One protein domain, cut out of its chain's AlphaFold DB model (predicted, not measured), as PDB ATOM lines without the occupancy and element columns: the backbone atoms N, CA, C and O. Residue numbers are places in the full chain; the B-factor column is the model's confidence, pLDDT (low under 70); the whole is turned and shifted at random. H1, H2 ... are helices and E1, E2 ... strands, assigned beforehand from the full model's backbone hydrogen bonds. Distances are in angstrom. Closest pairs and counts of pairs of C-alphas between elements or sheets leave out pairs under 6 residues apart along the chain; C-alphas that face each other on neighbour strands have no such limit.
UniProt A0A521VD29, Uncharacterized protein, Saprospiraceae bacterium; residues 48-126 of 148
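Overview. This is residues 48 to 126 of the 148 residues of an uncharacterized protein of Saprospiraceae bacterium (UniProt A0A521VD29). The chain winds in stacked turns, a small three-walled solenoid with a triangular outline. One wall is the sheet E1 E3 E6, the second is E2 E5 E8 and the third is the smaller pair E4 E7; E2, E3 and E4 follow one another round one turn, E5, E6 and E7 round the next, and E8 begins another. H1 and the unnamed residues 64 to 78 lie towards the end of the stack where E1 and E2 are. The printed part has 79 residues, with named elements in the order E1 H1 E2 E3 E4 E5 E6 E7 E8; its sheets are parallel and its class is mostly strand, though under half of the residues are in named elements. It is compact, with a radius of gyration of the C-alphas of 11.4 A and spans of 31 by 25 by 23 A.

Along the chain. Find C-alpha 55 at (-90.710, 459.362, -28.776), where E1, residues 55 to 57, begins. In the same sheet, E3 covers residues 85 to 88, 9.3 A long, and E6 residues 106 to 109, 9.9 A. For the second sheet, start at C-alpha 79, (-94.688, 449.548, -12.639), where E2 runs to residue 82 over 10.3 A; E5, residues 98 to 101, spans 10.0 A, and E8, residues 123 to 125, ends at C-alpha 125, (-93.536, 442.050, -20.906). E4 is residues 92 to 94, E7 residues 116 to 118, and H1 residues 58 to 63, 8.7 A long.

Arrangement. Look first at E3, the inner strand between edge strands E1 and E6. E1 and E3 are parallel at 24 degrees, with N 56 and O 85 within hydrogen-bond range at 2.8 A. E3 and E6 are parallel at 20 degrees, with N 86 and O 106 at 2.8 A. H1 is on this sheet at a height over the sheet of 5.0 A; its closest C-alpha pair with E3 is Leu 58 and Val 88, 5.2 A. In H1 every O i to N i+4 pair is within hydrogen-bond range. In the second sheet E5 is inner: N 80 of E2 and O 98 are 2.8 A apart, and N 99 and O 123 of E8 are 2.9 A apart. E4 and E7 are parallel at 15 degrees, with N 94 and O 117 at 2.9 A. Residues 48 to 49 pair, parallel, with residues 81 to 82 of E2. E1 and E2 are apart, for instance.

Size, cuts and confidence. The two farthest C-alphas, those of Gly 53 and Thr 75, are 30.8 A apart. The printed part has no cut. The link from H1 to E2, 15 residues, is long. Mean pLDDT of the printed part is 90.3, and no printed residue is under 70.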
ATOM      1  N   ILE A  48     -97.690 455.379 -17.240       94.56
ATOM      2  CA  ILE A  48     -97.674 455.409 -18.700       94.56
ATOM      3  C   ILE A  48     -96.535 456.296 -19.210       94.56
ATOM      4  O   ILE A  48     -96.389 457.448 -18.799       94.56
ATOM      5  N   ILE A  49     -95.744 455.757 -20.136       94.75
ATOM      6  CA  ILE A  49     -94.646 456.441 -20.812       94.75
ATOM      7  C   ILE A  49     -94.963 456.576 -22.297       94.75
ATOM      8  O   ILE A  49     -95.000 455.595 -23.048       94.75
ATOM      9  N   GLY A  50     -95.105 457.833 -22.711       92.38
ATOM     10  CA  GLY A  50     -95.343 458.207 -24.095       92.38
ATOM     11  C   GLY A  50     -96.739 457.847 -24.595       92.38
ATOM     12  O   GLY A  50     -97.605 457.394 -23.852       92.38
ATOM     13  N   GLU A  51     -96.927 458.063 -25.890       92.75
ATOM     14  CA  GLU A  51     -98.139 457.745 -26.641       92.75
ATOM     15  C   GLU A  51     -97.738 457.029 -27.939       92.75
ATOM     16  O   GLU A  51     -96.592 457.189 -28.387       92.75
ATOM     17  N   PRO A  52     -98.648 456.271 -28.576       90.25
ATOM     18  CA  PRO A  52     -98.365 455.606 -29.844       90.25
ATOM     19  C   PRO A  52     -97.774 456.561 -30.893       90.25
ATOM     20  O   PRO A  52     -98.282 457.660 -31.119       90.25
ATOM     21  N   GLY A  53     -96.665 456.154 -31.517       88.12
ATOM     22  CA  GLY A  53     -95.945 456.952 -32.520       88.12
ATOM     23  C   GLY A  53     -95.118 458.127 -31.973       88.12
ATOM     24  O   GLY A  53     -94.482 458.833 -32.754       88.12
ATOM     25  N   VAL A  54     -95.083 458.340 -30.653       94.19
ATOM     26  CA  VAL A  54     -94.329 459.430 -30.017       94.19
ATOM     27  C   VAL A  54     -93.062 458.900 -29.351       94.19
ATOM     28  O   VAL A  54     -93.080 457.887 -28.654       94.19
ATOM     29  N   THR A  55     -91.947 459.616 -29.524       94.75
ATOM     30  CA  THR A  55     -90.710 459.362 -28.776       94.75
ATOM     31  C   THR A  55     -90.655 460.203 -27.505       94.75
ATOM     32  O   THR A  55     -90.716 461.431 -27.549       94.75
ATOM     33  N   THR A  56     -90.460 459.546 -26.366       96.50
ATOM     34  CA  THR A  56     -90.214 460.166 -25.064       96.50
ATOM     35  C   THR A  56     -88.784 459.869 -24.631       96.50
ATOM     36  O   THR A  56     -88.375 458.714 -24.547       96.50
ATOM     37  N   ASN A  57     -88.005 460.911 -24.340       97.06
ATOM     38  CA  ASN A  57     -86.668 460.732 -23.775       97.06
ATOM     39  C   ASN A  57     -86.766 460.325 -22.302       97.06
ATOM     40  O   ASN A  57     -87.544 460.912 -21.546       97.06
ATOM     41  N   LEU A  58     -85.909 459.399 -21.871       96.44
ATOM     42  CA  LEU A  58     -85.807 458.968 -20.477       96.44
ATOM     43  C   LEU A  58     -85.632 460.161 -19.527       96.44
ATOM     44  O   LEU A  58     -86.337 460.269 -18.527       96.44
ATOM     45  N   THR A  59     -84.726 461.089 -19.847       96.38
ATOM     46  CA  THR A  59     -84.494 462.281 -19.013       96.38
ATOM     47  C   THR A  59     -85.741 463.154 -18.868       96.38
ATOM     48  O   THR A  59     -85.940 463.766 -17.822       96.38
ATOM     49  N   THR A  60     -86.596 463.198 -19.893       97.12
ATOM     50  CA  THR A  60     -87.871 463.922 -19.850       97.12
ATOM     51  C   THR A  60     -88.874 463.204 -18.953       97.12
ATOM     52  O   THR A  60     -89.477 463.851 -18.103       97.12
ATOM     53  N   ALA A  61     -88.994 461.878 -19.072       97.06
ATOM     54  CA  ALA A  61     -89.859 461.081 -18.202       97.06
ATOM     55  C   ALA A  61     -89.467 461.211 -16.717       97.06
ATOM     56  O   ALA A  61     -90.337 461.356 -15.861       97.06
ATOM     57  N   ILE A  62     -88.165 461.252 -16.410       97.44
ATOM     58  CA  ILE A  62     -87.666 461.514 -15.049       97.44
ATOM     59  C   ILE A  62     -88.036 462.929 -14.589       97.44
ATOM     60  O   ILE A  62     -88.548 463.105 -13.487       97.44
ATOM     61  N   ALA A  63     -87.811 463.947 -15.427       96.94
ATOM     62  CA  ALA A  63     -88.130 465.336 -15.087       96.94
ATOM     63  C   ALA A  63     -89.634 465.568 -14.853       96.94
ATOM     64  O   ALA A  63     -90.012 466.450 -14.087       96.94
ATOM     65  N   GLN A  64     -90.485 464.764 -15.493       96.25
ATOM     66  CA  GLN A  64     -91.938 464.767 -15.319       96.25
ATOM     67  C   GLN A  64     -92.411 463.925 -14.123       96.25
ATOM     68  O   GLN A  64     -93.606 463.889 -13.845       96.25
ATOM     69  N   GLY A  65     -91.500 463.247 -13.419       95.12
ATOM     70  CA  GLY A  65     -91.835 462.376 -12.293       95.12
ATOM     71  C   GLY A  65     -92.478 461.046 -12.692       95.12
ATOM     72  O   GLY A  65     -92.986 460.347 -11.823       95.12
ATOM     73  N   LEU A  66     -92.448 460.681 -13.979       95.75
ATOM     74  CA  LEU A  66     -92.963 459.399 -14.470       95.75
ATOM     75  C   LEU A  66     -92.010 458.239 -14.158       95.75
ATOM     76  O   LEU A  66     -92.418 457.088 -14.069       95.75
ATOM     77  N   LEU A  67     -90.721 458.546 -14.015       96.94
ATOM     78  CA  LEU A  67     -89.691 457.590 -13.634       96.94
ATOM     79  C   LEU A  67     -88.887 458.139 -12.461       96.94
ATOM     80  O   LEU A  67     -88.546 459.323 -12.414       96.94
ATOM     81  N   ALA A  68     -88.533 457.262 -11.528       96.31
ATOM     82  CA  ALA A  68     -87.663 457.604 -10.418       96.31
ATOM     83  C   ALA A  68     -86.282 458.035 -10.953       96.31
ATOM     84  O   ALA A  68     -85.720 457.350 -11.812       96.31
ATOM     85  N   PRO A  69     -85.690 459.133 -10.462       96.38
ATOM     86  CA  PRO A  69     -84.326 459.498 -10.826       96.38
ATOM     87  C   PRO A  69     -83.318 458.494 -10.251       96.38
ATOM     88  O   PRO A  69     -83.573 457.838  -9.241       96.38
ATOM     89  N   MET A  70     -82.132 458.405 -10.853       92.81
ATOM     90  CA  MET A  70     -80.991 457.746 -10.206       92.81
ATOM     91  C   MET A  70     -80.488 458.614  -9.033       92.81
ATOM     92  O   MET A  70     -80.450 459.837  -9.176       92.81
ATOM     93  N   PRO A  71     -80.092 458.025  -7.887       93.50
ATOM     94  CA  PRO A  71     -79.940 456.588  -7.637       93.50
ATOM     95  C   PRO A  71     -81.233 455.865  -7.225       93.50
ATOM     96  O   PRO A  71     -81.240 454.638  -7.192       93.50
ATOM     97  N   ASN A  72     -82.322 456.579  -6.935       94.38
ATOM     98  CA  ASN A  72     -83.547 456.019  -6.345       94.38
ATOM     99  C   ASN A  72     -84.162 454.876  -7.168       94.38
ATOM    100  O   ASN A  72     -84.647 453.908  -6.590       94.38
ATOM    101  N   ALA A  73     -84.072 454.929  -8.499       92.56
ATOM    102  CA  ALA A  73     -84.517 453.845  -9.382       92.56
ATOM    103  C   ALA A  73     -83.893 452.467  -9.058       92.56
ATOM    104  O   ALA A  73     -84.468 451.429  -9.378       92.56
ATOM    105  N   THR A  74     -82.739 452.434  -8.379       90.81
ATOM    106  CA  THR A  74     -82.091 451.180  -7.958       90.81
ATOM    107  C   THR A  74     -82.742 450.522  -6.743       90.81
ATOM    108  O   THR A  74     -82.547 449.325  -6.538       90.81
ATOM    109  N   THR A  75     -83.517 451.275  -5.959       91.44
ATOM    110  CA  THR A  75     -84.164 450.822  -4.715       91.44
ATOM    111  C   THR A  75     -85.685 450.934  -4.750       91.44
ATOM    112  O   THR A  75     -86.351 450.402  -3.867       91.44
ATOM    113  N   THR A  76     -86.238 451.632  -5.740       91.44
ATOM    114  CA  THR A  76     -87.671 451.882  -5.875       91.44
ATOM    115  C   THR A  76     -88.241 451.016  -7.001       91.44
ATOM    116  O   THR A  76     -87.930 451.278  -8.164       91.44
ATOM    117  N   PRO A  77     -89.075 450.006  -6.683       92.44
ATOM    118  CA  PRO A  77     -89.881 449.290  -7.668       92.44
ATOM    119  C   PRO A  77     -90.745 450.249  -8.488       92.44
ATOM    120  O   PRO A  77     -91.351 451.165  -7.930       92.44
ATOM    121  N   GLN A  78     -90.825 450.026  -9.796       93.31
ATOM    122  CA  GLN A  78     -91.658 450.811 -10.703       93.31
ATOM    123  C   GLN A  78     -92.516 449.869 -11.548       93.31
ATOM    124  O   GLN A  78     -92.005 448.904 -12.113       93.31
ATOM    125  N   GLN A  79     -93.814 450.144 -11.632       92.75
ATOM    126  CA  GLN A  79     -94.688 449.548 -12.639       92.75
ATOM    127  C   GLN A  79     -94.828 450.562 -13.763       92.75
ATOM    128  O   GLN A  79     -95.307 451.674 -13.544       92.75
ATOM    129  N   VAL A  80     -94.345 450.207 -14.944       93.56
ATOM    130  CA  VAL A  80     -94.230 451.110 -16.086       93.56
ATOM    131  C   VAL A  80     -94.887 450.457 -17.279       93.56
ATOM    132  O   VAL A  80     -94.693 449.267 -17.516       93.56
ATOM    133  N   CYS A  81     -95.623 451.246 -18.052       92.94
ATOM    134  CA  CYS A  81     -96.104 450.813 -19.346       92.94
ATOM    135  C   CYS A  81     -95.709 451.789 -20.449       92.94
ATOM    136  O   CYS A  81     -95.932 452.992 -20.337       92.94
ATOM    137  N   ILE A  82     -95.096 451.278 -21.510       93.25
ATOM    138  CA  ILE A  82     -94.582 452.069 -22.626       93.25
ATOM    139  C   ILE A  82     -95.547 451.923 -23.800       93.25
ATOM    140  O   ILE A  82     -95.767 450.814 -24.280       93.25
ATOM    141  N   ARG A  83     -96.102 453.043 -24.270       92.25
ATOM    142  CA  ARG A  83     -97.070 453.067 -25.386       92.25
ATOM    143  C   ARG A  83     -96.479 453.552 -26.706       92.25
ATOM    144  O   ARG A  83     -97.036 453.310 -27.768       92.25
ATOM    145  N   GLY A  84     -95.353 454.256 -26.629       91.06
ATOM    146  CA  GLY A  84     -94.613 454.785 -27.772       91.06
ATOM    147  C   GLY A  84     -93.162 454.319 -27.772       91.06
ATOM    148  O   GLY A  84     -92.845 453.182 -27.438       91.06
ATOM    149  N   THR A  85     -92.245 455.213 -28.124       92.81
ATOM    150  CA  THR A  85     -90.804 454.937 -28.062       92.81
ATOM    151  C   THR A  85     -90.191 455.567 -26.817       92.81
ATOM    152  O   THR A  85     -90.169 456.791 -26.699       92.81
ATOM    153  N   LEU A  86     -89.621 454.765 -25.919       94.88
ATOM    154  CA  LEU A  86     -88.748 455.261 -24.857       94.88
ATOM    155  C   LEU A  86     -87.308 455.339 -25.377       94.88
ATOM    156  O   LEU A  86     -86.642 454.319 -25.555       94.88
ATOM    157  N   ASN A  87     -86.811 456.555 -25.590       94.44
ATOM    158  CA  ASN A  87     -85.409 456.785 -25.913       94.44
ATOM    159  C   ASN A  87     -84.576 456.877 -24.626       94.44
ATOM    160  O   ASN A  87     -84.602 457.885 -23.913       94.44
ATOM    161  N   VAL A  88     -83.816 455.826 -24.336       94.31
ATOM    162  CA  VAL A  88     -82.849 455.761 -23.242       94.31
ATOM    163  C   VAL A  88     -81.602 456.530 -23.668       94.31
ATOM    164  O   VAL A  88     -80.696 455.987 -24.296       94.31
ATOM    165  N   ASN A  89     -81.588 457.818 -23.329       93.69
ATOM    166  CA  ASN A  89     -80.515 458.774 -23.619       93.69
ATOM    167  C   ASN A  89     -79.558 459.003 -22.430       93.69
ATOM    168  O   ASN A  89     -78.687 459.868 -22.493       93.69
ATOM    169  N   ALA A  90     -79.737 458.264 -21.334       93.69
ATOM    170  CA  ALA A  90     -78.875 458.276 -20.156       93.69
ATOM    171  C   ALA A  90     -78.893 456.899 -19.479       93.69
ATOM    172  O   ALA A  90     -79.871 456.161 -19.598       93.69
ATOM    173  N   THR A  91     -77.810 456.540 -18.781       93.56
ATOM    174  CA  THR A  91     -77.718 455.244 -18.094       93.56
ATOM    175  C   THR A  91     -78.781 455.129 -17.009       93.56
ATOM    176  O   THR A  91     -78.914 456.013 -16.162       93.56
ATOM    177  N   TYR A  92     -79.520 454.021 -17.026       94.88
ATOM    178  CA  TYR A  92     -80.673 453.816 -16.157       94.88
ATOM    179  C   TYR A  92     -80.814 452.358 -15.741       94.88
ATOM    180  O   TYR A  92     -80.463 451.446 -16.491       94.88
ATOM    181  N   THR A  93     -81.317 452.137 -14.530       94.00
ATOM    182  CA  THR A  93     -81.525 450.797 -13.977       94.00
ATOM    183  C   THR A  93     -82.944 450.660 -13.454       94.00
ATOM    184  O   THR A  93     -83.358 451.427 -12.592       94.00
ATOM    185  N   PHE A  94     -83.652 449.647 -13.945       91.94
ATOM    186  CA  PHE A  94     -84.905 449.168 -13.378       91.94
ATOM    187  C   PHE A  94     -84.615 448.018 -12.407       91.94
ATOM    188  O   PHE A  94     -84.180 446.946 -12.837       91.94
ATOM    189  N   THR A  95     -84.876 448.204 -11.114       90.06
ATOM    190  CA  THR A  95     -84.767 447.145 -10.093       90.06
ATOM    191  C   THR A  95     -86.152 446.777  -9.571       90.06
ATOM    192  O   THR A  95     -86.952 447.670  -9.296       90.06
ATOM    193  N   SER A  96     -86.441 445.481  -9.416       88.50
ATOM    194  CA  SER A  96     -87.730 444.968  -8.929       88.50
ATOM    195  C   SER A  96     -88.939 445.611  -9.625       88.50
ATOM    196  O   SER A  96     -89.939 445.919  -8.982       88.50
ATOM    197  N   SER A  97     -88.813 445.901 -10.920       90.19
ATOM    198  CA  SER A  97     -89.761 446.711 -11.690       90.19
ATOM    199  C   SER A  97     -90.451 445.884 -12.770       90.19
ATOM    200  O   SER A  97     -89.866 444.951 -13.316       90.19
ATOM    201  N   GLN A  98     -91.680 446.243 -13.114       89.88
ATOM    202  CA  GLN A  98     -92.408 445.638 -14.227       89.88
ATOM    203  C   GLN A  98     -92.502 446.648 -15.361       89.88
ATOM    204  O   GLN A  98     -92.887 447.794 -15.135       89.88
ATOM    205  N   ILE A  99     -92.116 446.226 -16.560       91.00
ATOM    206  CA  ILE A  99     -92.140 447.054 -17.762       91.00
ATOM    207  C   ILE A  99     -93.039 446.357 -18.771       91.00
ATOM    208  O   ILE A  99     -92.656 445.340 -19.340       91.00
ATOM    209  N   ASN A 100     -94.217 446.915 -18.992       89.88
ATOM    210  CA  ASN A 100     -95.156 446.467 -20.008       89.88
ATOM    211  C   ASN A 100     -95.015 447.356 -21.248       89.88
ATOM    212  O   ASN A 100     -94.613 448.518 -21.146       89.88
ATOM    213  N   MET A 101     -95.321 446.823 -22.424       89.06
ATOM    214  CA  MET A 101     -95.190 447.554 -23.684       89.06
ATOM    215  C   MET A 101     -96.388 447.261 -24.595       89.06
ATOM    216  O   MET A 101     -96.697 446.089 -24.797       89.06
ATOM    217  N   ASP A 102     -97.036 448.299 -25.143       88.81
ATOM    218  CA  ASP A 102     -98.057 448.175 -26.208       88.81
ATOM    219  C   ASP A 102     -97.417 447.620 -27.491       88.81
ATOM    220  O   ASP A 102     -96.243 447.867 -27.723       88.81
ATOM    221  N   ALA A 103     -98.169 446.950 -28.370       82.62
ATOM    222  CA  ALA A 103     -97.628 446.213 -29.530       82.62
ATOM    223  C   ALA A 103     -96.658 446.997 -30.452       82.62
ATOM    224  O   ALA A 103     -95.723 446.403 -30.989       82.62
ATOM    225  N   ASP A 104     -96.839 448.314 -30.598       82.12
ATOM    226  CA  ASP A 104     -95.992 449.192 -31.429       82.12
ATOM    227  C   ASP A 104     -94.958 449.999 -30.618       82.12
ATOM    228  O   ASP A 104     -94.268 450.882 -31.142       82.12
ATOM    229  N   ALA A 105     -94.853 449.732 -29.318       88.19
ATOM    230  CA  ALA A 105     -93.913 450.405 -28.446       88.19
ATOM    231  C   ALA A 105     -92.488 449.875 -28.629       88.19
ATOM    232  O   ALA A 105     -92.249 448.713 -28.960       88.19
ATOM    233  N   SER A 106     -91.506 450.732 -28.356       87.88
ATOM    234  CA  SER A 106     -90.095 450.362 -28.441       87.88
ATOM    235  C   SER A 106     -89.260 451.018 -27.349       87.88
ATOM    236  O   SER A 106     -89.595 452.079 -26.819       87.88
ATOM    237  N   ILE A 107     -88.144 450.377 -27.012       90.75
ATOM    238  CA  ILE A 107     -87.103 450.954 -26.168       90.75
ATOM    239  C   ILE A 107     -85.854 451.070 -27.029       90.75
ATOM    240  O   ILE A 107     -85.333 450.068 -27.516       90.75
ATOM    241  N   VAL A 108     -85.363 452.292 -27.209       90.25
ATOM    242  CA  VAL A 108     -84.173 452.568 -28.015       90.25
ATOM    243  C   VAL A 108     -83.091 453.111 -27.102       90.25
ATOM    244  O   VAL A 108     -83.296 454.113 -26.425       90.25
ATOM    245  N   VAL A 109     -81.931 452.463 -27.080       89.38
ATOM    246  CA  VAL A 109     -80.772 452.932 -26.316       89.38
ATOM    247  C   VAL A 109     -79.869 453.726 -27.249       89.38
ATOM    248  O   VAL A 109     -79.337 453.177 -28.214       89.38
ATOM    249  N   THR A 110     -79.707 455.023 -26.983       86.06
ATOM    250  CA  THR A 110     -78.880 455.912 -27.807       86.06
ATOM    251  C   THR A 110     -77.641 456.375 -27.049       86.06
ATOM    252  O   THR A 110     -77.716 456.850 -25.921       86.06
ATOM    253  N   GLY A 111     -76.480 456.269 -27.701       78.94
ATOM    254  CA  GLY A 111     -75.194 456.720 -27.165       78.94
ATOM    255  C   GLY A 111     -74.255 455.579 -26.771       78.94
ATOM    256  O   GLY A 111     -74.669 454.546 -26.259       78.94
ATOM    257  N   PHE A 112     -72.958 455.785 -27.005       75.25
ATOM    258  CA  PHE A 112     -71.925 454.751 -26.849       75.25
ATOM    259  C   PHE A 112     -71.701 454.293 -25.394       75.25
ATOM    260  O   PHE A 112     -71.298 453.160 -25.165       75.25
ATOM    261  N   LEU A 113     -71.967 455.159 -24.409       84.44
ATOM    262  CA  LEU A 113     -71.772 454.875 -22.977       84.44
ATOM    263  C   LEU A 113     -73.091 454.760 -22.200       84.44
ATOM    264  O   LEU A 113     -73.092 454.784 -20.969       84.44
ATOM    265  N   VAL A 114     -74.218 454.682 -22.907       85.56
ATOM    266  CA  VAL A 114     -75.534 454.592 -22.283       85.56
ATOM    267  C   VAL A 114     -75.916 453.130 -22.135       85.56
ATOM    268  O   VAL A 114     -75.845 452.348 -23.079       85.56
ATOM    269  N   THR A 115     -76.320 452.748 -20.928       86.44
ATOM    270  CA  THR A 115     -76.773 451.386 -20.641       86.44
ATOM    271  C   THR A 115     -78.154 451.409 -20.009       86.44
ATOM    272  O   THR A 115     -78.382 452.114 -19.026       86.44
ATOM    273  N   LEU A 116     -79.053 450.580 -20.535       88.88
ATOM    274  CA  LEU A 116     -80.277 450.195 -19.849       88.88
ATOM    275  C   LEU A 116     -80.033 448.883 -19.103       88.88
ATOM    276  O   LEU A 116     -79.701 447.872 -19.720       88.88
ATOM    277  N   LYS A 117     -80.207 448.891 -17.782       89.19
ATOM    278  CA  LYS A 117     -80.107 447.687 -16.953       89.19
ATOM    279  C   LYS A 117     -81.491 447.273 -16.464       89.19
ATOM    280  O   LYS A 117     -82.183 448.064 -15.828       89.19
ATOM    281  N   ILE A 118     -81.855 446.018 -16.710       86.19
ATOM    282  CA  ILE A 118     -83.010 445.357 -16.093       86.19
ATOM    283  C   ILE A 118     -82.450 444.430 -15.015       86.19
ATOM    284  O   ILE A 118     -81.816 443.423 -15.321       86.19
ATOM    285  N   HIS A 119     -82.563 444.841 -13.756       79.19
ATOM    286  CA  HIS A 119     -81.890 444.205 -12.626       79.19
ATOM    287  C   HIS A 119     -82.850 443.336 -11.797       79.19
ATOM    288  O   HIS A 119     -83.993 443.133 -12.187       79.19
ATOM    289  N   LYS A 120     -82.363 442.767 -10.684       77.00
ATOM    290  CA  LYS A 120     -83.024 441.746  -9.841       77.00
ATOM    291  C   LYS A 120     -84.549 441.884  -9.783       77.00
ATOM    292  O   LYS A 120     -85.051 442.963  -9.483       77.00
ATOM    293  N   ASN A 121     -85.254 440.773  -9.999       78.69
ATOM    294  CA  ASN A 121     -86.717 440.661  -9.917       78.69
ATOM    295  C   ASN A 121     -87.497 441.638 -10.815       78.69
ATOM    296  O   ASN A 121     -88.694 441.821 -10.607       78.69
ATOM    297  N   SER A 122     -86.839 442.272 -11.787       74.00
ATOM    298  CA  SER A 122     -87.520 443.031 -12.824       74.00
ATOM    299  C   SER A 122     -87.943 442.115 -13.960       74.00
ATOM    300  O   SER A 122     -87.261 441.136 -14.273       74.00
ATOM    301  N   ILE A 123     -89.059 442.450 -14.596       79.94
ATOM    302  CA  ILE A 123     -89.591 441.698 -15.726       79.94
ATOM    303  C   ILE A 123     -90.037 442.686 -16.801       79.94
ATOM    304  O   ILE A 123     -90.627 443.723 -16.495       79.94
ATOM    305  N   VAL A 124     -89.721 442.368 -18.053       83.94
ATOM    306  CA  VAL A 124     -90.238 443.067 -19.231       83.94
ATOM    307  C   VAL A 124     -91.299 442.163 -19.855       83.94
ATOM    308  O   VAL A 124     -91.077 440.957 -19.976       83.94
ATOM    309  N   TYR A 125     -92.436 442.729 -20.238       79.88
ATOM    310  CA  TYR A 125     -93.536 442.050 -20.906       79.88
ATOM    311  C   TYR A 125     -93.920 442.805 -22.182       79.88
ATOM    312  O   TYR A 125     -93.939 444.033 -22.226       79.88
ATOM    313  N   GLY A 126     -94.239 442.033 -23.213       73.75
ATOM    314  CA  GLY A 126     -94.632 442.468 -24.548       73.75
ATOM    315  C   GLY A 126     -95.149 441.252 -25.320       73.75
ATOM    316  O   GLY A 126     -95.024 440.115 -24.853       73.75
TER     317      GLY A 126